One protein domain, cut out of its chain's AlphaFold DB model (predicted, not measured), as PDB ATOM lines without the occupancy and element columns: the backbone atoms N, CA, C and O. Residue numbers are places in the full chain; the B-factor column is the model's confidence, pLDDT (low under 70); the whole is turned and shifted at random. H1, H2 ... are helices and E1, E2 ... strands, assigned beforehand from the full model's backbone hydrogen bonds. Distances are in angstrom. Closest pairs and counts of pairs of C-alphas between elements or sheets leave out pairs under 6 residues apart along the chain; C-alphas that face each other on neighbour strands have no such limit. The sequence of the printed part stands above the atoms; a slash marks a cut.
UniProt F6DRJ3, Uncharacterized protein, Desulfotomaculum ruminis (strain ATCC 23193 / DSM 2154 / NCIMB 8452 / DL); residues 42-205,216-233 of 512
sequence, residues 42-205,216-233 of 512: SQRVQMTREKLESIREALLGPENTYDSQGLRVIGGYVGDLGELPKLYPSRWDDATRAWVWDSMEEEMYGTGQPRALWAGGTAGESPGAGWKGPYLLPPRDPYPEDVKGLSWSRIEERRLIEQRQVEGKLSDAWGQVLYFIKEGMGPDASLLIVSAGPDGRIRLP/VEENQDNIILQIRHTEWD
ATOM      1  N   SER A  42     263.779  90.657 240.678       86.19
ATOM      2  CA  SER A  42     264.894  90.842 239.740       86.19
ATOM      3  C   SER A  42     266.090  89.922 240.007       86.19
ATOM      4  O   SER A  42     266.667  89.400 239.058       86.19
ATOM      5  N   GLN A  43     266.438  89.676 241.274       87.25
ATOM      6  CA  GLN A  43     267.538  88.777 241.642       87.25
ATOM      7  C   GLN A  43     267.210  87.333 241.273       87.25
ATOM      8  O   GLN A  43     268.055  86.634 240.728       87.25
ATOM      9  N   ARG A  44     265.966  86.895 241.505       88.00
ATOM     10  CA  ARG A  44     265.540  85.545 241.111       88.00
ATOM     11  C   ARG A  44     265.513  85.377 239.595       88.00
ATOM     12  O   ARG A  44     265.993  84.366 239.110       88.00
ATOM     13  N   VAL A  45     265.056  86.385 238.845       91.00
ATOM     14  CA  VAL A  45     265.147  86.384 237.372       91.00
ATOM     15  C   VAL A  45     266.598  86.214 236.914       91.00
ATOM     16  O   VAL A  45     266.870  85.402 236.033       91.00
ATOM     17  N   GLN A  46     267.533  86.953 237.517       91.31
ATOM     18  CA  GLN A  46     268.952  86.844 237.188       91.31
ATOM     19  C   GLN A  46     269.511  85.451 237.517       91.31
ATOM     20  O   GLN A  46     270.098  84.822 236.645       91.31
ATOM     21  N   MET A  47     269.269  84.939 238.726       88.81
ATOM     22  CA  MET A  47     269.716  83.600 239.127       88.81
ATOM     23  C   MET A  47     269.106  82.495 238.255       88.81
ATOM     24  O   MET A  47     269.770  81.504 237.968       88.81
ATOM     25  N   THR A  48     267.852  82.647 237.817       92.31
ATOM     26  CA  THR A  48     267.230  81.718 236.866       92.31
ATOM     27  C   THR A  48     267.964  81.752 235.528       92.31
ATOM     28  O   THR A  48     268.281  80.692 235.009       92.31
ATOM     29  N   ARG A  49     268.303  82.932 234.991       93.12
ATOM     30  CA  ARG A  49     269.102  83.030 233.756       93.12
ATOM     31  C   ARG A  49     270.474  82.382 233.909       93.12
ATOM     32  O   ARG A  49     270.836  81.572 233.075       93.12
ATOM     33  N   GLU A  50     271.185  82.659 234.998       90.94
ATOM     34  CA  GLU A  50     272.488  82.039 235.282       90.94
ATOM     35  C   GLU A  50     272.388  80.504 235.360       90.94
ATOM     36  O   GLU A  50     273.243  79.796 234.831       90.94
ATOM     37  N   LYS A  51     271.310  79.969 235.950       91.75
ATOM     38  CA  LYS A  51     271.030  78.525 235.936       91.75
ATOM     39  C   LYS A  51     270.763  77.989 234.528       91.75
ATOM     40  O   LYS A  51     271.272  76.923 234.195       91.75
ATOM     41  N   LEU A  52     269.968  78.690 233.717       93.94
ATOM     42  CA  LEU A  52     269.696  78.290 232.333       93.94
ATOM     43  C   LEU A  52     270.990  78.265 231.508       93.94
ATOM     44  O   LEU A  52     271.228  77.290 230.799       93.94
ATOM     45  N   GLU A  53     271.857  79.266 231.666       92.12
ATOM     46  CA  GLU A  53     273.165  79.299 231.007       92.12
ATOM     47  C   GLU A  53     274.081  78.163 231.478       92.12
ATOM     48  O   GLU A  53     274.717  77.511 230.659       92.12
ATOM     49  N   SER A  54     274.084  77.827 232.772       91.69
ATOM     50  CA  SER A  54     274.821  76.656 233.269       91.69
ATOM     51  C   SER A  54     274.327  75.341 232.645       91.69
ATOM     52  O   SER A  54     275.127  74.441 232.389       91.69
ATOM     53  N   ILE A  55     273.025  75.220 232.359       93.88
ATOM     54  CA  ILE A  55     272.474  74.060 231.642       93.88
ATOM     55  C   ILE A  55     272.889  74.088 230.163       93.88
ATOM     56  O   ILE A  55     273.260  73.049 229.619       93.88
ATOM     57  N   ARG A  56     272.877  75.257 229.514       93.69
ATOM     58  CA  ARG A  56     273.372  75.435 228.139       93.69
ATOM     59  C   ARG A  56     274.852  75.065 228.024       93.69
ATOM     60  O   ARG A  56     275.219  74.370 227.083       93.69
ATOM     61  N   GLU A  57     275.673  75.455 228.993       89.88
ATOM     62  CA  GLU A  57     277.085  75.073 229.082       89.88
ATOM     63  C   GLU A  57     277.260  73.562 229.296       89.88
ATOM     64  O   GLU A  57     278.098  72.942 228.648       89.88
ATOM     65  N   ALA A  58     276.432  72.922 230.126       91.19
ATOM     66  CA  ALA A  58     276.449  71.463 230.263       91.19
ATOM     67  C   ALA A  58     276.062  70.736 228.961       91.19
ATOM     68  O   ALA A  58     276.546  69.634 228.699       91.19
ATOM     69  N   LEU A  59     275.200  71.343 228.140       91.62
ATOM     70  CA  LEU A  59     274.755  70.790 226.863       91.62
ATOM     71  C   LEU A  59     275.769  71.000 225.736       91.62
ATOM     72  O   LEU A  59     276.022  70.063 224.990       91.62
ATOM     73  N   LEU A  60     276.322  72.208 225.611       89.88
ATOM     74  CA  LEU A  60     277.093  72.652 224.441       89.88
ATOM     75  C   LEU A  60     278.558  72.990 224.754       89.88
ATOM     76  O   LEU A  60     279.300  73.363 223.849       89.88
ATOM     77  N   GLY A  61     278.975  72.911 226.016       87.06
ATOM     78  CA  GLY A  61     280.269  73.400 226.486       87.06
ATOM     79  C   GLY A  61     280.307  74.919 226.728       87.06
ATOM     80  O   GLY A  61     279.313  75.618 226.495       87.06
ATOM     81  N   PRO A  62     281.450  75.449 227.207       77.62
ATOM     82  CA  PRO A  62     281.573  76.845 227.612       77.62
ATOM     83  C   PRO A  62     281.321  77.806 226.452       77.62
ATOM     84  O   PRO A  62     281.849  77.635 225.345       77.62
ATOM     85  N   GLU A  63     280.535  78.851 226.714       64.62
ATOM     86  CA  GLU A  63     280.268  79.895 225.729       64.62
ATOM     87  C   GLU A  63     281.563  80.584 225.288       64.62
ATOM     88  O   GLU A  63     282.472  80.818 226.082       64.62
ATOM     89  N   ASN A  64     281.638  80.933 224.004       63.66
ATOM     90  CA  ASN A  64     282.811  81.552 223.385       63.66
ATOM     91  C   ASN A  64     284.093  80.702 223.402       63.66
ATOM     92  O   ASN A  64     285.189  81.240 223.230       63.66
ATOM     93  N   THR A  65     283.976  79.384 223.567       65.25
ATOM     94  CA  THR A  65     285.082  78.484 223.235       65.25
ATOM     95  C   THR A  65     285.111  78.327 221.730       65.25
ATOM     96  O   THR A  65     284.270  77.640 221.150       65.25
ATOM     97  N   TYR A  66     286.065  79.004 221.107       64.81
ATOM     98  CA  TYR A  66     286.347  78.845 219.697       64.81
ATOM     99  C   TYR A  66     287.648  78.079 219.534       64.81
ATOM    100  O   TYR A  66     288.579  78.249 220.327       64.81
ATOM    101  N   ASP A  67     287.719  77.225 218.527       63.81
ATOM    102  CA  ASP A  67     288.989  76.636 218.146       63.81
ATOM    103  C   ASP A  67     289.900  77.697 217.504       63.81
ATOM    104  O   ASP A  67     289.547  78.871 217.342       63.81
ATOM    105  N   SER A  68     291.105  77.284 217.116       47.06
ATOM    106  CA  SER A  68     292.068  78.144 216.417       47.06
ATOM    107  C   SER A  68     291.563  78.686 215.069       47.06
ATOM    108  O   SER A  68     292.257  79.476 214.431       47.06
ATOM    109  N   GLN A  69     290.368  78.278 214.638       48.38
ATOM    110  CA  GLN A  69     289.748  78.565 213.349       48.38
ATOM    111  C   GLN A  69     288.541  79.496 213.508       48.38
ATOM    112  O   GLN A  69     287.958  79.925 212.514       48.38
ATOM    113  N   GLY A  70     288.202  79.871 214.749       51.38
ATOM    114  CA  GLY A  70     287.067  80.735 215.051       51.38
ATOM    115  C   GLY A  70     285.724  80.006 215.013       51.38
ATOM    116  O   GLY A  70     284.688  80.670 215.015       51.38
ATOM    117  N   LEU A  71     285.717  78.669 214.985       54.41
ATOM    118  CA  LEU A  71     284.503  77.861 215.083       54.41
ATOM    119  C   LEU A  71     284.169  77.581 216.529       54.41
ATOM    120  O   LEU A  71     285.053  77.298 217.334       54.41
ATOM    121  N   ARG A  72     282.880  77.635 216.862       65.19
ATOM    122  CA  ARG A  72     282.434  77.290 218.205       65.19
ATOM    123  C   ARG A  72     282.697  75.807 218.436       65.19
ATOM    124  O   ARG A  72     282.131  74.964 217.747       65.19
ATOM    125  N   VAL A  73     283.517  75.503 219.433       74.19
ATOM    126  CA  VAL A  73     283.738  74.136 219.896       74.19
ATOM    127  C   VAL A  73     282.472  73.689 220.615       74.19
ATOM    128  O   VAL A  73     282.124  74.243 221.659       74.19
ATOM    129  N   ILE A  74     281.774  72.709 220.045       81.75
ATOM    130  CA  ILE A  74     280.632  72.068 220.694       81.75
ATOM    131  C   ILE A  74     281.197  71.033 221.671       81.75
ATOM    132  O   ILE A  74     281.796  70.040 221.275       81.75
ATOM    133  N   GLY A  75     281.065  71.318 222.963       82.06
ATOM    134  CA  GLY A  75     281.443  70.425 224.055       82.06
ATOM    135  C   GLY A  75     280.224  69.916 224.821       82.06
ATOM    136  O   GLY A  75     279.114  69.862 224.292       82.06
ATOM    137  N   GLY A  76     280.426  69.574 226.095       86.75
ATOM    138  CA  GLY A  76     279.349  69.117 226.972       86.75
ATOM    139  C   GLY A  76     278.718  67.809 226.493       86.75
ATOM    140  O   GLY A  76     279.386  66.959 225.911       86.75
ATOM    141  N   TYR A  77     277.423  67.651 226.752       88.75
ATOM    142  CA  TYR A  77     276.667  66.468 226.349       88.75
ATOM    143  C   TYR A  77     276.649  66.263 224.829       88.75
ATOM    144  O   TYR A  77     276.898  65.151 224.365       88.75
ATOM    145  N   VAL A  78     276.375  67.322 224.056       88.56
ATOM    146  CA  VAL A  78     276.262  67.216 222.596       88.56
ATOM    147  C   VAL A  78     277.612  66.866 221.981       88.56
ATOM    148  O   VAL A  78     277.663  65.978 221.144       88.56
ATOM    149  N   GLY A  79     278.711  67.476 222.431       83.31
ATOM    150  CA  GLY A  79     280.042  67.134 221.916       83.31
ATOM    151  C   GLY A  79     280.482  65.694 222.223       83.31
ATOM    152  O   GLY A  79     281.360  65.160 221.552       83.31
ATOM    153  N   ASP A  80     279.890  65.047 223.232       81.88
ATOM    154  CA  ASP A  80     280.215  63.665 223.599       81.88
ATOM    155  C   ASP A  80     279.332  62.620 222.905       81.88
ATOM    156  O   ASP A  80     279.775  61.486 222.711       81.88
ATOM    157  N   LEU A  81     278.085  62.969 222.577       82.94
ATOM    158  CA  LEU A  81     277.083  62.022 222.073       82.94
ATOM    159  C   LEU A  81     276.515  62.372 220.693       82.94
ATOM    160  O   LEU A  81     275.818  61.547 220.111       82.94
ATOM    161  N   GLY A  82     276.811  63.558 220.161       81.12
ATOM    162  CA  GLY A  82     276.373  64.022 218.840       81.12
ATOM    163  C   GLY A  82     274.886  64.378 218.743       81.12
ATOM    164  O   GLY A  82     274.393  64.650 217.653       81.12
ATOM    165  N   GLU A  83     274.148  64.371 219.856       85.69
ATOM    166  CA  GLU A  83     272.711  64.652 219.882       85.69
ATOM    167  C   GLU A  83     272.272  65.384 221.157       85.69
ATOM    168  O   GLU A  83     272.940  65.346 222.193       85.69
ATOM    169  N   LEU A  84     271.117  66.053 221.096       89.50
ATOM    170  CA  LEU A  84     270.447  66.584 222.287       89.50
ATOM    171  C   LEU A  84     269.950  65.441 223.188       89.50
ATOM    172  O   LEU A  84     269.444  64.437 222.676       89.50
ATOM    173  N   PRO A  85     269.988  65.602 224.525       90.12
ATOM    174  CA  PRO A  85     269.561  64.552 225.437       90.12
ATOM    175  C   PRO A  85     268.081  64.223 225.268       90.12
ATOM    176  O   PRO A  85     267.244  65.108 225.065       90.12
ATOM    177  N   LYS A  86     267.758  62.942 225.442       89.50
ATOM    178  CA  LYS A  86     266.374  62.493 225.576       89.50
ATOM    179  C   LYS A  86     265.739  63.062 226.839       89.50
ATOM    180  O   LYS A  86     266.382  63.184 227.888       89.50
ATOM    181  N   LEU A  87     264.457  63.375 226.731       90.81
ATOM    182  CA  LEU A  87     263.639  63.893 227.816       90.81
ATOM    183  C   LEU A  87     262.779  62.769 228.397       90.81
ATOM    184  O   LEU A  87     261.924  62.211 227.716       90.81
ATOM    185  N   TYR A  88     263.012  62.434 229.666       89.38
ATOM    186  CA  TYR A  88     262.330  61.317 230.324       89.38
ATOM    187  C   TYR A  88     261.210  61.816 231.239       89.38
ATOM    188  O   TYR A  88     261.498  62.622 232.137       89.38
ATOM    189  N   PRO A  89     259.963  61.341 231.071       89.31
ATOM    190  CA  PRO A  89     258.873  61.712 231.954       89.31
ATOM    191  C   PRO A  89     259.029  61.054 233.330       89.31
ATOM    192  O   PRO A  89     259.692  60.029 233.526       89.31
ATOM    193  N   SER A  90     258.399  61.671 234.323       87.88
ATOM    194  CA  SER A  90     258.412  61.198 235.705       87.88
ATOM    195  C   SER A  90     256.997  61.068 236.242       87.88
ATOM    196  O   SER A  90     256.176  61.956 236.018       87.88
ATOM    197  N   ARG A  91     256.753  60.046 237.056       88.00
ATOM    198  CA  ARG A  91     255.538  59.895 237.855       88.00
ATOM    199  C   ARG A  91     255.856  60.018 239.337       88.00
ATOM    200  O   ARG A  91     256.895  59.547 239.798       88.00
ATOM    201  N   TRP A  92     254.956  60.634 240.088       86.62
ATOM    202  CA  TRP A  92     255.079  60.700 241.538       86.62
ATOM    203  C   TRP A  92     254.739  59.352 242.172       86.62
ATOM    204  O   TRP A  92     253.720  58.742 241.838       86.62
ATOM    205  N   ASP A  93     255.574  58.904 243.105       86.56
ATOM    206  CA  ASP A  93     255.271  57.788 243.990       86.56
ATOM    207  C   ASP A  93     255.005  58.305 245.407       86.56
ATOM    208  O   ASP A  93     255.905  58.758 246.115       86.56
ATOM    209  N   ASP A  94     253.744  58.216 245.829       80.50
ATOM    210  CA  ASP A  94     253.292  58.698 247.135       80.50
ATOM    211  C   ASP A  94     253.864  57.870 248.299       80.50
ATOM    212  O   ASP A  94     254.042  58.394 249.398       80.50
ATOM    213  N   ALA A  95     254.211  56.596 248.058       84.56
ATOM    214  CA  ALA A  95     254.758  55.716 249.088       84.56
ATOM    215  C   ALA A  95     256.206  56.081 249.439       84.56
ATOM    216  O   ALA A  95     256.579  56.096 250.613       84.56
ATOM    217  N   THR A  96     257.017  56.388 248.425       84.06
ATOM    218  CA  THR A  96     258.426  56.773 248.599       84.06
ATOM    219  C   THR A  96     258.632  58.286 248.661       84.06
ATOM    220  O   THR A  96     259.726  58.732 249.004       84.06
ATOM    221  N   ARG A  97     257.583  59.074 248.382       81.81
ATOM    222  CA  ARG A  97     257.624  60.537 248.225       81.81
ATOM    223  C   ARG A  97     258.738  60.983 247.274       81.81
ATOM    224  O   ARG A  97     259.457  61.945 247.551       81.81
ATOM    225  N   ALA A  98     258.883  60.265 246.163       85.25
ATOM    226  CA  ALA A  98     259.934  60.482 245.183       85.25
ATOM    227  C   ALA A  98     259.407  60.367 243.748       85.25
ATOM    228  O   ALA A  98     258.385  59.734 243.476       85.25
ATOM    229  N   TRP A  99     260.140  60.973 242.814       88.06
ATOM    230  CA  TRP A  99     259.889  60.813 241.387       88.06
ATOM    231  C   TRP A  99     260.428  59.475 240.892       88.06
ATOM    232  O   TRP A  99     261.617  59.172 241.020       88.06
ATOM    233  N   VAL A 100     259.546  58.692 240.281       87.94
ATOM    234  CA  VAL A 100     259.888  57.481 239.540       87.94
ATOM    235  C   VAL A 100     259.909  57.829 238.062       87.94
ATOM    236  O   VAL A 100     258.988  58.459 237.550       87.94
ATOM    237  N   TRP A 101     260.966  57.426 237.375       85.69
ATOM    238  CA  TRP A 101     261.197  57.787 235.981       85.69
ATOM    239  C   TRP A 101     260.720  56.682 235.062       85.69
ATOM    240  O   TRP A 101     261.003  55.512 235.326       85.69
ATOM    241  N   ASP A 102     260.018  57.066 234.004       79.00
ATOM    242  CA  ASP A 102     259.704  56.157 232.914       79.00
ATOM    243  C   ASP A 102     260.829  56.223 231.878       79.00
ATOM    244  O   ASP A 102     261.318  57.305 231.552       79.00
ATOM    245  N   SER A 103     261.285  55.064 231.417       68.19
ATOM    246  CA  SER A 103     262.362  54.943 230.433       68.19
ATOM    247  C   SER A 103     261.881  54.400 229.093       68.19
ATOM    248  O   SER A 103     262.709  54.169 228.219       68.19
ATOM    249  N   MET A 104     260.582  54.118 228.936       66.19
ATOM    250  CA  MET A 104     260.079  53.457 227.730       66.19
ATOM    251  C   MET A 104     259.807  54.437 226.579       66.19
ATOM    252  O   MET A 104     259.910  54.027 225.427       66.19
ATOM    253  N   GLU A 105     259.516  55.713 226.866       74.56
ATOM    254  CA  GLU A 105     259.159  56.725 225.858       74.56
ATOM    255  C   GLU A 105     259.788  58.099 226.168       74.56
ATOM    256  O   GLU A 105     259.856  58.519 227.326       74.56
ATOM    257  N   GLU A 106     260.265  58.793 225.125       83.12
ATOM    258  CA  GLU A 106     260.744  60.183 225.201       83.12
ATOM    259  C   GLU A 106     259.548  61.147 225.162       83.12
ATOM    260  O   GLU A 106     258.663  61.012 224.320       83.12
ATOM    261  N   GLU A 107     259.532  62.139 226.053       84.81
ATOM    262  CA  GLU A 107     258.452  63.122 226.179       84.81
ATOM    263  C   GLU A 107     258.937  64.505 225.719       84.81
ATOM    264  O   GLU A 107     259.843  65.078 226.318       84.81
ATOM    265  N   MET A 108     258.352  65.046 224.647       85.38
ATOM    266  CA  MET A 108     258.863  66.250 223.969       85.38
ATOM    267  C   MET A 108     258.133  67.554 224.336       85.38
ATOM    268  O   MET A 108     258.562  68.626 223.907       85.38
ATOM    269  N   TYR A 109     257.050  67.493 225.114       85.56
ATOM    270  CA  TYR A 109     256.099  68.587 225.325       85.56
ATOM    271  C   TYR A 109     256.213  69.287 226.691       85.56
ATOM    272  O   TYR A 109     255.351  70.089 227.047       85.56
ATOM    273  N   GLY A 110     257.298  69.086 227.447       86.31
ATOM    274  CA  GLY A 110     257.657  69.968 228.568       86.31
ATOM    275  C   GLY A 110     257.845  69.299 229.921       86.31
ATOM    276  O   GLY A 110     258.477  69.882 230.800       86.31
ATOM    277  N   THR A 111     257.295  68.107 230.125       85.44
ATOM    278  CA  THR A 111     257.265  67.430 231.434       85.44
ATOM    279  C   THR A 111     258.458  66.504 231.668       85.44
ATOM    280  O   THR A 111     258.778  66.182 232.819       85.44
ATOM    281  N   GLY A 112     259.132  66.098 230.591       90.19
ATOM    282  CA  GLY A 112     260.352  65.314 230.623       90.19
ATOM    283  C   GLY A 112     261.554  66.084 231.173       90.19
ATOM    284  O   GLY A 112     261.569  67.314 231.259       90.19
ATOM    285  N   GLN A 113     262.585  65.344 231.584       92.50
ATOM    286  CA  GLN A 113     263.843  65.912 232.079       92.50
ATOM    287  C   GLN A 113     265.056  65.285 231.375       92.50
ATOM    288  O   GLN A 113     265.068  64.067 231.162       92.50
ATOM    289  N   PRO A 114     266.113  66.071 231.081       92.62
ATOM    290  CA  PRO A 114     267.325  65.602 230.410       92.62
ATOM    291  C   PRO A 114     268.264  64.896 231.396       92.62
ATOM    292  O   PRO A 114     269.368  65.355 231.693       92.62
ATOM    293  N   ARG A 115     267.819  63.765 231.951       89.56
ATOM    294  CA  ARG A 115     268.514  63.066 233.048       89.56
ATOM    295  C   ARG A 115     269.961  62.711 232.744       89.56
ATOM    296  O   ARG A 115     270.779  62.687 233.662       89.56
ATOM    297  N   ALA A 116     270.264  62.469 231.474       87.50
ATOM    298  CA  ALA A 116     271.595  62.126 230.997       87.50
ATOM    299  C   ALA A 116     272.653  63.213 231.298       87.50
ATOM    300  O   ALA A 116     273.853  62.939 231.248       87.50
ATOM    301  N   LEU A 117     272.225  64.421 231.695       89.25
ATOM    302  CA  LEU A 117     273.108  65.471 232.195       89.25
ATOM    303  C   LEU A 117     273.704  65.176 233.586       89.25
ATOM    304  O   LEU A 117     274.809  65.634 233.858       89.25
ATOM    305  N   TRP A 118     273.039  64.414 234.464       87.75
ATOM    306  CA  TRP A 118     273.521  64.142 235.839       87.75
ATOM    307  C   TRP A 118     273.444  62.675 236.280       87.75
ATOM    308  O   TRP A 118     274.008  62.306 237.311       87.75
ATOM    309  N   ALA A 119     272.747  61.826 235.533       80.12
ATOM    310  CA  ALA A 119     272.666  60.390 235.752       80.12
ATOM    311  C   ALA A 119     272.990  59.700 234.427       80.12
ATOM    312  O   ALA A 119     272.328  59.974 233.432       80.12
ATOM    313  N   GLY A 120     274.007  58.838 234.397       60.47
ATOM    314  CA  GLY A 120     274.457  58.137 233.187       60.47
ATOM    315  C   GLY A 120     273.477  57.061 232.700       60.47
ATOM    316  O   GLY A 120     273.848  55.899 232.639       60.47
ATOM    317  N   GLY A 121     272.232  57.438 232.404       58.28
ATOM    318  CA  GLY A 121     271.135  56.551 232.012       58.28
ATOM    319  C   GLY A 121     270.043  56.399 233.081       58.28
ATOM    320  O   GLY A 121     270.239  56.672 234.272       58.28
ATOM    321  N   THR A 122     268.848  55.984 232.652       51.66
ATOM    322  CA  THR A 122     267.791  55.489 233.549       51.66
ATOM    323  C   THR A 122     268.164  54.107 234.089       51.66
ATOM    324  O   THR A 122     269.115  53.485 233.627       51.66
ATOM    325  N   ALA A 123     267.430  53.603 235.087       41.72
ATOM    326  CA  ALA A 123     267.641  52.260 235.628       41.72
ATOM    327  C   ALA A 123     267.573  51.193 234.510       41.72
ATOM    328  O   ALA A 123     266.487  50.760 234.141       41.72
ATOM    329  N   GLY A 124     268.732  50.792 233.973       45.28
ATOM    330  CA  GLY A 124     268.870  49.776 232.924       45.28
ATOM    331  C   GLY A 124     269.467  50.244 231.589       45.28
ATOM    332  O   GLY A 124     269.864  49.380 230.811       45.28
ATOM    333  N   GLU A 125     269.593  51.547 231.320       52.88
ATOM    334  CA  GLU A 125     270.291  52.046 230.121       52.88
ATOM    335  C   GLU A 125     271.748  52.365 230.471       52.88
ATOM    336  O   GLU A 125     272.012  53.169 231.363       52.88
ATOM    337  N   SER A 126     272.704  51.725 229.790       55.00
ATOM    338  CA  SER A 126     274.100  52.166 229.858       55.00
ATOM    339  C   SER A 126     274.211  53.550 229.215       55.00
ATOM    340  O   SER A 126     273.594  53.762 228.166       55.00
ATOM    341  N   PRO A 127     275.022  54.468 229.769       60.59
ATOM    342  CA  PRO A 127     275.370  55.686 229.055       60.59
ATOM    343  C   PRO A 127     275.910  55.296 227.672       60.59
ATOM    344  O   PRO A 127     276.681  54.336 227.569       60.59
ATOM    345  N   GLY A 128     275.478  55.994 226.616       61.81
ATOM    346  CA  GLY A 128     275.956  55.742 225.255       61.81
ATOM    347  C   GLY A 128     277.487  55.710 225.198       61.81
ATOM    348  O   GLY A 128     278.158  56.370 225.999       61.81
ATOM    349  N   ALA A 129     278.047  54.919 224.280       61.66
ATOM    350  CA  ALA A 129     279.492  54.848 224.080       61.66
ATOM    351  C   ALA A 129     280.019  56.247 223.710       61.66
ATOM    352  O   ALA A 129     279.831  56.686 222.585       61.66
ATOM    353  N   GLY A 130     280.613  56.959 224.672       73.88
ATOM    354  CA  GLY A 130     281.043  58.353 224.498       73.88
ATOM    355  C   GLY A 130     280.685  59.286 225.655       73.88
ATOM    356  O   GLY A 130     281.350  60.301 225.820       73.88
ATOM    357  N   TRP A 131     279.721  58.930 226.512       84.19
ATOM    358  CA  TRP A 131     279.333  59.768 227.656       84.19
ATOM    359  C   TRP A 131     280.494  59.956 228.645       84.19
ATOM    360  O   TRP A 131     280.966  58.987 229.247       84.19
ATOM    361  N   LYS A 132     280.924  61.206 228.855       82.81
ATOM    362  CA  LYS A 132     281.979  61.571 229.824       82.81
ATOM    363  C   LYS A 132     281.425  62.231 231.091       82.81
ATOM    364  O   LYS A 132     282.202  62.703 231.921       82.81
ATOM    365  N   GLY A 133     280.097  62.277 231.226       76.00
ATOM    366  CA  GLY A 133     279.400  62.913 232.341       76.00
ATOM    367  C   GLY A 133     279.647  62.256 233.714       76.00
ATOM    368  O   GLY A 133     280.337  61.238 233.826       76.00
ATOM    369  N   PRO A 134     279.077  62.820 234.798       89.19
ATOM    370  CA  PRO A 134     277.974  63.787 234.797       89.19
ATOM    371  C   PRO A 134     278.409  65.229 234.474       89.19
ATOM    372  O   PRO A 134     279.431  65.698 234.964       89.19
ATOM    373  N   TYR A 135     277.598  65.935 233.683       86.25
ATOM    374  CA  TYR A 135     277.808  67.334 233.272       86.25
ATOM    375  C   TYR A 135     277.189  68.336 234.259       86.25
ATOM    376  O   TYR A 135     277.636  69.474 234.361       86.25
ATOM    377  N   LEU A 136     276.171  67.904 235.009       88.06
ATOM    378  CA  LEU A 136     275.551  68.636 236.110       88.06
ATOM    379  C   LEU A 136     275.559  67.786 237.381       88.06
ATOM    380  O   LEU A 136     275.532  66.554 237.340       88.06
ATOM    381  N   LEU A 137     275.533  68.449 238.537       86.81
ATOM    382  CA  LEU A 137     275.274  67.760 239.797       86.81
ATOM    383  C   LEU A 137     273.809  67.293 239.857       86.81
ATOM    384  O   LEU A 137     272.929  68.007 239.368       86.81
ATOM    385  N   PRO A 138     273.523  66.141 240.494       86.38
ATOM    386  CA  PRO A 138     272.155  65.689 240.714       86.38
ATOM    387  C   PRO A 138     271.293  66.787 241.363       86.38
ATOM    388  O   PRO A 138     271.688  67.309 242.414       86.38
ATOM    389  N   PRO A 139     270.138  67.139 240.768       88.75
ATOM    390  CA  PRO A 139     269.298  68.212 241.278       88.75
ATOM    391  C   PRO A 139     268.762  67.896 242.674       88.75
ATOM    392  O   PRO A 139     268.310  66.780 242.936       88.75
ATOM    393  N   ARG A 140     268.785  68.900 243.552       86.94
ATOM    394  CA  ARG A 140     268.245  68.833 244.915       86.94
ATOM    395  C   ARG A 140     267.177  69.886 245.116       86.94
ATOM    396  O   ARG A 140     267.271  70.969 244.534       86.94
ATOM    397  N   ASP A 141     266.219  69.583 245.979       82.50
ATOM    398  CA  ASP A 141     265.169  70.518 246.351       82.50
ATOM    399  C   ASP A 141     265.710  71.634 247.263       82.50
ATOM    400  O   ASP A 141     266.183  71.350 248.370       82.50
ATOM    401  N   PRO A 142     265.679  72.910 246.830       77.94
ATOM    402  CA  PRO A 142     266.083  74.023 247.680       77.94
ATOM    403  C   PRO A 142     265.058  74.331 248.784       77.94
ATOM    404  O   PRO A 142     265.428  74.957 249.780       77.94
ATOM    405  N   TYR A 143     263.798  73.907 248.625       83.06
ATOM    406  CA  TYR A 143     262.677  74.214 249.513       83.06
ATOM    407  C   TYR A 143     261.788  72.976 249.773       83.06
ATOM    408  O   TYR A 143     260.580  73.015 249.545       83.06
ATOM    409  N   PRO A 144     262.328  71.886 250.354       80.56
ATOM    410  CA  PRO A 144     261.595  70.623 250.539       80.56
ATOM    411  C   PRO A 144     260.361  70.736 251.456       80.56
ATOM    412  O   PRO A 144     259.517  69.839 251.512       80.56
ATOM    413  N   GLU A 145     260.253  71.827 252.216       82.31
ATOM    414  CA  GLU A 145     259.118  72.107 253.093       82.31
ATOM    415  C   GLU A 145     257.903  72.675 252.328       82.31
ATOM    416  O   GLU A 145     256.791  72.591 252.849       82.31
ATOM    417  N   ASP A 146     258.066  73.175 251.093       80.50
ATOM    418  CA  ASP A 146     256.997  73.813 250.299       80.50
ATOM    419  C   ASP A 146     255.843  72.857 249.967       80.50
ATOM    420  O   ASP A 146     254.694  73.274 249.813       80.50
ATOM    421  N   VAL A 147     256.128  71.556 249.887       81.12
ATOM    422  CA  VAL A 147     255.132  70.516 249.583       81.12
ATOM    423  C   VAL A 147     254.702  69.717 250.812       81.12
ATOM    424  O   VAL A 147     253.998  68.703 250.716       81.12
ATOM    425  N   LYS A 148     255.131  70.136 252.003       80.56
ATOM    426  CA  LYS A 148     254.823  69.436 253.246       80.56
ATOM    427  C   LYS A 148     253.357  69.637 253.614       80.56
ATOM    428  O   LYS A 148     252.890  70.749 253.823       80.56
ATOM    429  N   GLY A 149     252.628  68.529 253.722       78.75
ATOM    430  CA  GLY A 149     251.188  68.537 253.999       78.75
ATOM    431  C   GLY A 149     250.304  68.554 252.751       78.75
ATOM    432  O   GLY A 149     249.094  68.385 252.895       78.75
ATOM    433  N   LEU A 150     250.891  68.673 251.555       82.88
ATOM    434  CA  LEU A 150     250.187  68.420 250.300       82.88
ATOM    435  C   LEU A 150     250.038  66.911 250.063       82.88
ATOM    436  O   LEU A 150     250.904  66.109 250.434       82.88
ATOM    437  N   SER A 151     248.933  66.531 249.433       80.81
ATOM    438  CA  SER A 151     248.593  65.162 249.075       80.81
ATOM    439  C   SER A 151     248.357  65.033 247.578       80.81
ATOM    440  O   SER A 151     247.470  65.670 247.010       80.81
ATOM    441  N   TRP A 152     249.059  64.082 246.960       80.81
ATOM    442  CA  TRP A 152     248.855  63.723 245.557       80.81
ATOM    443  C   TRP A 152     247.429  63.223 245.263       80.81
ATOM    444  O   TRP A 152     246.971  63.223 244.122       80.81
ATOM    445  N   SER A 153     246.676  62.803 246.283       80.94
ATOM    446  CA  SER A 153     245.282  62.376 246.117       80.94
ATOM    447  C   SER A 153     244.330  63.529 245.763       80.94
ATOM    448  O   SER A 153     243.290  63.286 245.149       80.94
ATOM    449  N   ARG A 154     244.689  64.778 246.088       83.38
ATOM    450  CA  ARG A 154     243.868  65.970 245.845       83.38
ATOM    451  C   ARG A 154     244.274  66.628 244.533       83.38
ATOM    452  O   ARG A 154     245.398  67.096 244.395       83.38
ATOM    453  N   ILE A 155     243.344  66.689 243.577       79.44
ATOM    454  CA  ILE A 155     243.590  67.202 242.216       79.44
ATOM    455  C   ILE A 155     244.196  68.615 242.239       79.44
ATOM    456  O   ILE A 155     245.152  68.877 241.520       79.44
ATOM    457  N   GLU A 156     243.684  69.493 243.102       78.25
ATOM    458  CA  GLU A 156     244.148  70.881 243.235       78.25
ATOM    459  C   GLU A 156     245.597  70.985 243.749       78.25
ATOM    460  O   GLU A 156     246.313  71.922 243.404       78.25
ATOM    461  N   GLU A 157     246.055  70.006 244.535       84.38
ATOM    462  CA  GLU A 157     247.397  69.987 245.127       84.38
ATOM    463  C   GLU A 157     248.422  69.262 244.239       84.38
ATOM    464  O   GLU A 157     249.620  69.503 244.377       84.38
ATOM    465  N   ARG A 158     247.981  68.421 243.288       84.62
ATOM    466  CA  ARG A 158     248.876  67.701 242.358       84.62
ATOM    467  C   ARG A 158     249.771  68.645 241.574       84.62
ATOM    468  O   ARG A 158     250.981  68.462 241.577       84.62
ATOM    469  N   ARG A 159     249.182  69.686 240.980       81.50
ATOM    470  CA  ARG A 159     249.925  70.674 240.188       81.50
ATOM    471  C   ARG A 159     250.997  71.375 241.025       81.50
ATOM    472  O   ARG A 159     252.099  71.609 240.545       81.50
ATOM    473  N   LEU A 160     250.687  71.677 242.287       83.62
ATOM    474  CA  LEU A 160     251.648  72.279 243.210       83.62
ATOM    475  C   LEU A 160     252.795  71.316 243.528       83.62
ATOM    476  O   LEU A 160     253.942  71.745 243.521       83.62
ATOM    477  N   ILE A 161     252.514  70.028 243.751       85.25
ATOM    478  CA  ILE A 161     253.563  69.019 243.965       85.25
ATOM    479  C   ILE A 161     254.418  68.862 242.702       85.25
ATOM    480  O   ILE A 161     255.638  68.883 242.796       85.25
ATOM    481  N   GLU A 162     253.811  68.767 241.519       85.50
ATOM    482  CA  GLU A 162     254.527  68.674 240.239       85.50
ATOM    483  C   GLU A 162     255.475  69.847 239.998       85.50
ATOM    484  O   GLU A 162     256.576  69.646 239.486       85.50
ATOM    485  N   GLN A 163     255.056  71.050 240.391       86.38
ATOM    486  CA  GLN A 163     255.845  72.263 240.237       86.38
ATOM    487  C   GLN A 163     256.919  72.427 241.312       86.38
ATOM    488  O   GLN A 163     258.016  72.865 240.986       86.38
ATOM    489  N   ARG A 164     256.607  72.125 242.578       87.19
ATOM    490  CA  ARG A 164     257.421  72.513 243.746       87.19
ATOM    491  C   ARG A 164     258.270  71.390 244.320       87.19
ATOM    492  O   ARG A 164     259.278  71.684 244.943       87.19
ATOM    493  N   GLN A 165     257.892  70.129 244.118       88.56
ATOM    494  CA  GLN A 165     258.713  69.003 244.552       88.56
ATOM    495  C   GLN A 165     259.782  68.743 243.500       88.56
ATOM    496  O   GLN A 165     259.567  67.987 242.549       88.56
ATOM    497  N   VAL A 166     260.936  69.381 243.654       88.81
ATOM    498  CA  VAL A 166     261.978  69.384 242.617       88.81
ATOM    499  C   VAL A 166     263.156  68.463 242.933       88.81
ATOM    500  O   VAL A 166     264.111  68.415 242.167       88.81
ATOM    501  N   GLU A 167     263.101  67.684 244.017       88.62
ATOM    502  CA  GLU A 167     264.126  66.673 244.321       88.62
ATOM    503  C   GLU A 167     264.317  65.713 243.129       88.62
ATOM    504  O   GLU A 167     263.408  64.970 242.761       88.62
ATOM    505  N   GLY A 168     265.497  65.729 242.500       86.50
ATOM    506  CA  GLY A 168     265.793  64.947 241.295       86.50
ATOM    507  C   GLY A 168     265.356  65.569 239.957       86.50
ATOM    508  O   GLY A 168     265.634  64.967 238.919       86.50
ATOM    509  N   LYS A 169     264.733  66.754 239.950       91.81
ATOM    510  CA  LYS A 169     264.383  67.540 238.751       91.81
ATOM    511  C   LYS A 169     265.144  68.862 238.714       91.81
ATOM    512  O   LYS A 169     265.396  69.467 239.754       91.81
ATOM    513  N   LEU A 170     265.495  69.345 237.523       93.38
ATOM    514  CA  LEU A 170     266.108  70.667 237.411       93.38
ATOM    515  C   LEU A 170     265.092  71.749 237.789       93.38
ATOM    516  O   LEU A 170     263.914  71.654 237.448       93.38
ATOM    517  N   SER A 171     265.553  72.769 238.511       94.19
ATOM    518  CA  SER A 171     264.698  73.822 239.056       94.19
ATOM    519  C   SER A 171     265.298  75.209 238.902       94.19
ATOM    520  O   SER A 171     266.520  75.395 238.916       94.19
ATOM    521  N   ASP A 172     264.427  76.204 238.800       92.75
ATOM    522  CA  ASP A 172     264.785  77.614 238.709       92.75
ATOM    523  C   ASP A 172     265.106  78.241 240.081       92.75
ATOM    524  O   ASP A 172     265.284  77.559 241.097       92.75
ATOM    525  N   ALA A 173     265.274  79.564 240.131       89.69
ATOM    526  CA  ALA A 173     265.521  80.287 241.377       89.69
ATOM    527  C   ALA A 173     264.245  80.574 242.197       89.69
ATOM    528  O   ALA A 173     264.338  81.140 243.290       89.69
ATOM    529  N   TRP A 174     263.060  80.212 241.700       87.94
ATOM    530  CA  TRP A 174     261.786  80.282 242.424       87.94
ATOM    531  C   TRP A 174     261.433  78.978 243.139       87.94
ATOM    532  O   TRP A 174     260.441  78.955 243.872       87.94
ATOM    533  N   GLY A 175     262.250  77.934 242.968       88.62
ATOM    534  CA  GLY A 175     261.979  76.608 243.518       88.62
ATOM    535  C   GLY A 175     260.954  75.836 242.699       88.62
ATOM    536  O   GLY A 175     260.271  74.977 243.246       88.62
ATOM    537  N   GLN A 176     260.792  76.189 241.425       91.75
ATOM    538  CA  GLN A 176     259.886  75.506 240.516       91.75
ATOM    539  C   GLN A 176     260.675  74.668 239.516       91.75
ATOM    540  O   GLN A 176     261.826  74.979 239.198       91.75
ATOM    541  N   VAL A 177     260.063  73.591 239.034       94.19
ATOM    542  CA  VAL A 177     260.634  72.739 237.988       94.19
ATOM    543  C   VAL A 177     260.879  73.528 236.695       94.19
ATOM    544  O   VAL A 177     260.066  74.360 236.295       94.19
ATOM    545  N   LEU A 178     262.002  73.251 236.031       96.06
ATOM    546  CA  LEU A 178     262.259  73.701 234.663       96.06
ATOM    547  C   LEU A 178     261.599  72.749 233.666       96.06
ATOM    548  O   LEU A 178     261.721  71.532 233.792       96.06
ATOM    549  N   TYR A 179     260.957  73.312 232.652       95.50
ATOM    550  CA  TYR A 179     260.285  72.573 231.590       95.50
ATOM    551  C   TYR A 179     261.183  72.487 230.355       95.50
ATOM    552  O   TYR A 179     261.802  73.481 229.972       95.50
ATOM    553  N   PHE A 180     261.248  71.312 229.730       94.88
ATOM    554  CA  PHE A 180     262.087  71.055 228.558       94.88
ATOM    555  C   PHE A 180     261.213  70.648 227.382       94.88
ATOM    556  O   PHE A 180     260.507  69.648 227.460       94.88
ATOM    557  N   ILE A 181     261.254  71.424 226.305       94.50
ATOM    558  CA  ILE A 181     260.424  71.214 225.117       94.50
ATOM    559  C   ILE A 181     261.355  70.992 223.933       94.50
ATOM    560  O   ILE A 181     262.255  71.800 223.694       94.50
ATOM    561  N   LYS A 182     261.148  69.901 223.199       91.50
ATOM    562  CA  LYS A 182     261.943  69.557 222.020       91.50
ATOM    563  C   LYS A 182     261.105  69.807 220.772       91.50
ATOM    564  O   LYS A 182     260.056  69.199 220.586       91.50
ATOM    565  N   GLU A 183     261.552  70.737 219.938       90.19
ATOM    566  CA  GLU A 183     260.884  71.104 218.690       90.19
ATOM    567  C   GLU A 183     261.634  70.476 217.513       90.19
ATOM    568  O   GLU A 183     262.812  70.762 217.315       90.19
ATOM    569  N   GLY A 184     260.968  69.624 216.730       84.12
ATOM    570  CA  GLY A 184     261.608  68.841 215.664       84.12
ATOM    571  C   GLY A 184     262.178  67.502 216.151       84.12
ATOM    572  O   GLY A 184     262.051  67.140 217.318       84.12
ATOM    573  N   MET A 185     262.783  66.735 215.242       77.38
ATOM    574  CA  MET A 185     263.366  65.417 215.531       77.38
ATOM    575  C   MET A 185     264.770  65.302 214.931       77.38
ATOM    576  O   MET A 185     265.068  65.929 213.918       77.38
ATOM    577  N   GLY A 186     265.612  64.458 215.534       76.12
ATOM    578  CA  GLY A 186     266.961  64.184 215.032       76.12
ATOM    579  C   GLY A 186     267.838  65.448 214.950       76.12
ATOM    580  O   GLY A 186     267.794  66.250 215.884       76.12
ATOM    581  N   PRO A 187     268.623  65.638 213.871       71.25
ATOM    582  CA  PRO A 187     269.583  66.745 213.743       71.25
ATOM    583  C   PRO A 187     268.923  68.129 213.633       71.25
ATOM    584  O   PRO A 187     269.549  69.133 213.952       71.25
ATOM    585  N   ASP A 188     267.643  68.196 213.255       81.62
ATOM    586  CA  ASP A 188     266.893  69.455 213.158       81.62
ATOM    587  C   ASP A 188     266.227  69.856 214.488       81.62
ATOM    588  O   ASP A 188     265.532  70.875 214.565       81.62
ATOM    589  N   ALA A 189     266.402  69.060 215.548       87.44
ATOM    590  CA  ALA A 189     265.758  69.323 216.826       87.44
ATOM    591  C   ALA A 189     266.316  70.588 217.497       87.44
ATOM    592  O   ALA A 189     267.520  70.814 217.581       87.44
ATOM    593  N   SER A 190     265.434  71.415 218.043       92.00
ATOM    594  CA  SER A 190     265.784  72.529 218.925       92.00
ATOM    595  C   SER A 190     265.282  72.237 220.337       92.00
ATOM    596  O   SER A 190     264.244  71.600 220.510       92.00
ATOM    597  N   LEU A 191     266.013  72.696 221.352       94.81
ATOM    598  CA  LEU A 191     265.636  72.520 222.755       94.81
ATOM    599  C   LEU A 191     265.267  73.866 223.371       94.81
ATOM    600  O   LEU A 191     266.076  74.794 223.386       94.81
ATOM    601  N   LEU A 192     264.058  73.957 223.911       95.88
ATOM    602  CA  LEU A 192     263.601  75.080 224.714       95.88
ATOM    603  C   LEU A 192     263.627  74.670 226.185       95.88
ATOM    604  O   LEU A 192     263.085  73.632 226.562       95.88
ATOM    605  N   ILE A 193     264.234  75.511 227.014       96.56
ATOM    606  CA  ILE A 193     264.252  75.372 228.467       96.56
ATOM    607  C   ILE A 193     263.463  76.542 229.038       96.56
ATOM    608  O   ILE A 193     263.830  77.703 228.835       96.56
ATOM    609  N   VAL A 194     262.368  76.240 229.727       96.81
ATOM    610  CA  VAL A 194     261.393  77.233 230.176       96.81
ATOM    611  C   VAL A 194     261.259  77.190 231.691       96.81
ATOM    612  O   VAL A 194     261.026  76.143 232.290       96.81
ATOM    613  N   SER A 195     261.376  78.355 232.315       96.25
ATOM    614  CA  SER A 195     260.993  78.584 233.705       96.25
ATOM    615  C   SER A 195     259.662  79.332 233.724       96.25
ATOM    616  O   SER A 195     259.537  80.361 233.055       96.25
ATOM    617  N   ALA A 196     258.699  78.827 234.503       94.12
ATOM    618  CA  ALA A 196     257.317  79.324 234.598       94.12
ATOM    619  C   ALA A 196     257.174  80.668 235.333       94.12
ATOM    620  O   ALA A 196     256.104  81.038 235.804       94.12
ATOM    621  N   GLY A 197     258.275  81.388 235.498       91.19
ATOM    622  CA  GLY A 197     258.183  82.756 235.936       91.19
ATOM    623  C   GLY A 197     257.872  82.944 237.431       91.19
ATOM    624  O   GLY A 197     257.685  82.016 238.227       91.19
ATOM    625  N   PRO A 198     257.818  84.215 237.841       89.44
ATOM    626  CA  PRO A 198     257.337  84.646 239.146       89.44
ATOM    627  C   PRO A 198     255.907  84.207 239.474       89.44
ATOM    628  O   PRO A 198     255.603  84.040 240.658       89.44
ATOM    629  N   ASP A 199     255.025  84.094 238.479       89.38
ATOM    630  CA  ASP A 199     253.628  83.715 238.695       89.38
ATOM    631  C   ASP A 199     253.406  82.187 238.746       89.38
ATOM    632  O   ASP A 199     252.381  81.733 239.268       89.38
ATOM    633  N   GLY A 200     254.394  81.403 238.294       89.06
ATOM    634  CA  GLY A 200     254.378  79.942 238.256       89.06
ATOM    635  C   GLY A 200     253.375  79.355 237.267       89.06
ATOM    636  O   GLY A 200     252.994  78.180 237.382       89.06
ATOM    637  N   ARG A 201     252.885  80.167 236.332       92.06
ATOM    638  CA  ARG A 201     251.946  79.764 235.299       92.06
ATOM    639  C   ARG A 201     252.733  79.424 234.046       92.06
ATOM    640  O   ARG A 201     253.762  79.991 233.726       92.06
ATOM    641  N   ILE A 202     252.264  78.385 233.376       91.56
ATOM    642  CA  ILE A 202     252.805  77.968 232.095       91.56
ATOM    643  C   ILE A 202     251.724  77.192 231.367       91.56
ATOM    644  O   ILE A 202     250.999  76.386 231.967       91.56
ATOM    645  N   ARG A 203     251.621  77.451 230.071       92.94
ATOM    646  CA  ARG A 203     250.887  76.641 229.116       92.94
ATOM    647  C   ARG A 203     251.900  75.922 228.238       92.94
ATOM    648  O   ARG A 203     252.553  76.542 227.397       92.94
ATOM    649  N   LEU A 204     252.035  74.626 228.492       91.06
ATOM    650  CA  LEU A 204     252.872  73.729 227.711       91.06
ATOM    651  C   LEU A 204     252.197  73.380 226.375       91.06
ATOM    652  O   LEU A 204     250.966  73.441 226.297       91.06
ATOM    653  N   PRO A 205     252.985  73.056 225.336       90.81
ATOM    654  CA  PRO A 205     252.452  72.468 224.114       90.81
ATOM    655  C   PRO A 205     251.864  71.078 224.384       90.81
ATOM    656  O   PRO A 205     252.140  70.456 225.409       90.81
ATOM    657  N   VAL A 216     250.584  83.638 224.793       93.25
ATOM    658  CA  VAL A 216     249.448  83.346 225.688       93.25
ATOM    659  C   VAL A 216     249.676  83.956 227.070       93.25
ATOM    660  O   VAL A 216     250.818  84.105 227.499       93.25
ATOM    661  N   GLU A 217     248.592  84.324 227.756       93.81
ATOM    662  CA  GLU A 217     248.628  85.056 229.031       93.81
ATOM    663  C   GLU A 217     249.487  84.346 230.085       93.81
ATOM    664  O   GLU A 217     250.277  84.987 230.767       93.81
ATOM    665  N   GLU A 218     249.395  83.019 230.152       92.31
ATOM    666  CA  GLU A 218     250.114  82.174 231.107       92.31
ATOM    667  C   GLU A 218     251.615  82.046 230.833       92.31
ATOM    668  O   GLU A 218     252.302  81.437 231.639       92.31
ATOM    669  N   ASN A 219     252.115  82.544 229.699       94.31
ATOM    670  CA  ASN A 219     253.518  82.408 229.302       94.31
ATOM    671  C   ASN A 219     254.264  83.751 229.229       94.31
ATOM    672  O   ASN A 219     255.441  83.773 228.865       94.31
ATOM    673  N   GLN A 220     253.601  84.870 229.545       92.50
ATOM    674  CA  GLN A 220     254.143  86.213 229.305       92.50
ATOM    675  C   GLN A 220     255.333  86.577 230.201       92.50
ATOM    676  O   GLN A 220     256.157  87.402 229.802       92.50
ATOM    677  N   ASP A 221     255.432  86.007 231.402       91.50
ATOM    678  CA  ASP A 221     256.533  86.244 232.343       91.50
ATOM    679  C   ASP A 221     257.536  85.083 232.424       91.50
ATOM    680  O   ASP A 221     258.483  85.140 233.221       91.50
ATOM    681  N   ASN A 222     257.383  84.080 231.555       95.38
ATOM    682  CA  ASN A 222     258.287  82.943 231.478       95.38
ATOM    683  C   ASN A 222     259.677  83.367 231.007       95.38
ATOM    684  O   ASN A 222     259.851  84.214 230.126       95.38
ATOM    685  N   ILE A 223     260.697  82.738 231.588       96.00
ATOM    686  CA  ILE A 223     262.089  82.911 231.172       96.00
ATOM    687  C   ILE A 223     262.454  81.718 230.301       96.00
ATOM    688  O   ILE A 223     262.366  80.577 230.750       96.00
ATOM    689  N   ILE A 224     262.863  81.995 229.066       94.88
ATOM    690  CA  ILE A 224     263.103  80.982 228.039       94.88
ATOM    691  C   ILE A 224     264.558  81.067 227.593       94.88
ATOM    692  O   ILE A 224     265.056  82.155 227.298       94.88
ATOM    693  N   LEU A 225     265.212  79.912 227.506       95.62
ATOM    694  CA  LEU A 225     266.466  79.723 226.788       95.62
ATOM    695  C   LEU A 225     266.215  78.749 225.639       95.62
ATOM    696  O   LEU A 225     265.661  77.673 225.853       95.62
ATOM    697  N   GLN A 226     266.620  79.124 224.427       94.56
ATOM    698  CA  GLN A 226     266.504  78.278 223.242       94.56
ATOM    699  C   GLN A 226     267.896  77.871 222.753       94.56
ATOM    700  O   GLN A 226     268.780  78.713 222.594       94.56
ATOM    701  N   ILE A 227     268.068  76.580 222.488       92.06
ATOM    702  CA  ILE A 227     269.204  76.013 221.765       92.06
ATOM    703  C   ILE A 227     268.677  75.591 220.396       92.06
ATOM    704  O   ILE A 227     267.938  74.612 220.284       92.06
ATOM    705  N   ARG A 228     269.009  76.367 219.360       89.12
ATOM    706  CA  ARG A 228     268.591  76.080 217.978       89.12
ATOM    707  C   ARG A 228     269.435  74.963 217.379       89.12
ATOM    708  O   ARG A 228     270.615  74.867 217.702       89.12
ATOM    709  N   HIS A 229     268.873  74.201 216.444       85.00
ATOM    710  CA  HIS A 229     269.600  73.149 215.720       85.00
ATOM    711  C   HIS A 229     270.925  73.631 215.094       85.00
ATOM    712  O   HIS A 229     271.958  72.986 215.237       85.00
ATOM    713  N   THR A 230     270.955  74.851 214.549       78.38
ATOM    714  CA  THR A 230     272.173  75.490 214.013       78.38
ATOM    715  C   THR A 230     273.288  75.721 215.038       78.38
ATOM    716  O   THR A 230     274.403  76.050 214.657       78.38
ATOM    717  N   GLU A 231     272.992  75.655 216.337       78.94
ATOM    718  CA  GLU A 231     273.970  75.885 217.407       78.94
ATOM    719  C   GLU A 231     274.664  74.598 217.865       78.94
ATOM    720  O   GLU A 231     275.622  74.691 218.639       78.94
ATOM    721  N   TRP A 232     274.177  73.429 217.432       78.12
ATOM    722  CA  TRP A 232     274.632  72.133 217.933       78.12
ATOM    723  C   TRP A 232     274.796  71.040 216.858       78.12
ATOM    724  O   TRP A 232     275.511  70.080 217.118       78.12
ATOM    725  N   ASP A 233     274.205  71.177 215.665       72.12
ATOM    726  CA  ASP A 233     274.369  70.210 214.569       72.12
ATOM    727  C   ASP A 233     275.742  70.348 213.879       72.12
ATOM    728  O   ASP A 233     276.036  71.336 213.195       72.12
TER     729      ASP A 233
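What this domain is: This is residues 42 to 205 and 216 to 233 of the 512 residues of an uncharacterized protein of Desulfotomaculum ruminis (strain ATCC 23193 / DSM 2154 / NCIMB 8452 / DL) (UniProt F6DRJ3). With little regular structure, this domain has the long helix H1 over one face of a small sheet, E3 E4 E5, with a separate hairpin, E1 and E2, and a long loop, residues 102 to 154, that leads from the hairpin to H3. Of 182 printed residues, 59 are in named elements, ordered H1 H2 E1 E2 H3 E3 E4 E5, class mixed; both sheets are antiparallel. It is compact, radius of gyration of the C-alphas 16.6 A, spanning 56 by 41 by 27 A.

Where its parts are: H1, residues 42 to 60, 26.7 A, begins at C-alpha 42 (264.894, 90.842, 239.740). H2 is 76 to 81, E1 90 to 93, E2 98 to 101, H3 155 to 164, E3 179 to 183, E4 190 to 195, and E5 223 to 227, ending at C-alpha 227 (269.204, 76.013, 221.765).

How they stand to each other: H1 is on the sheet, two layers, helix over strands, height 8.9 A; its closest C-alphas to E5 are Leu 52 and Leu 225, 6.6 A. N 181 and O 192 of hairpin E3 and E4, 2.9 A, N 193 and O 225 of E4 and E5, 2.8 A, and N 91 and O 100 of E1 and E2, 2.8 A, are within hydrogen-bond range. H1 touches H2 with residues 57 to 60 alone, closest C-alphas Leu 59 and Tyr 77, 4.8 A. H3 and E1 are near each other. O i to N i+4 pairs are within range throughout H1 and H2, and 4 of 6 in H3.

The domain as a whole: Residues 206 to 215 are cut out, an 11.4 A gap between C-alphas 205 and 216. The links H1 to H2, E2 to H3 and H3 to E3 are long. pLDDT is under 70 at residues 63 to 72, 103 to 104 and 120 to 129.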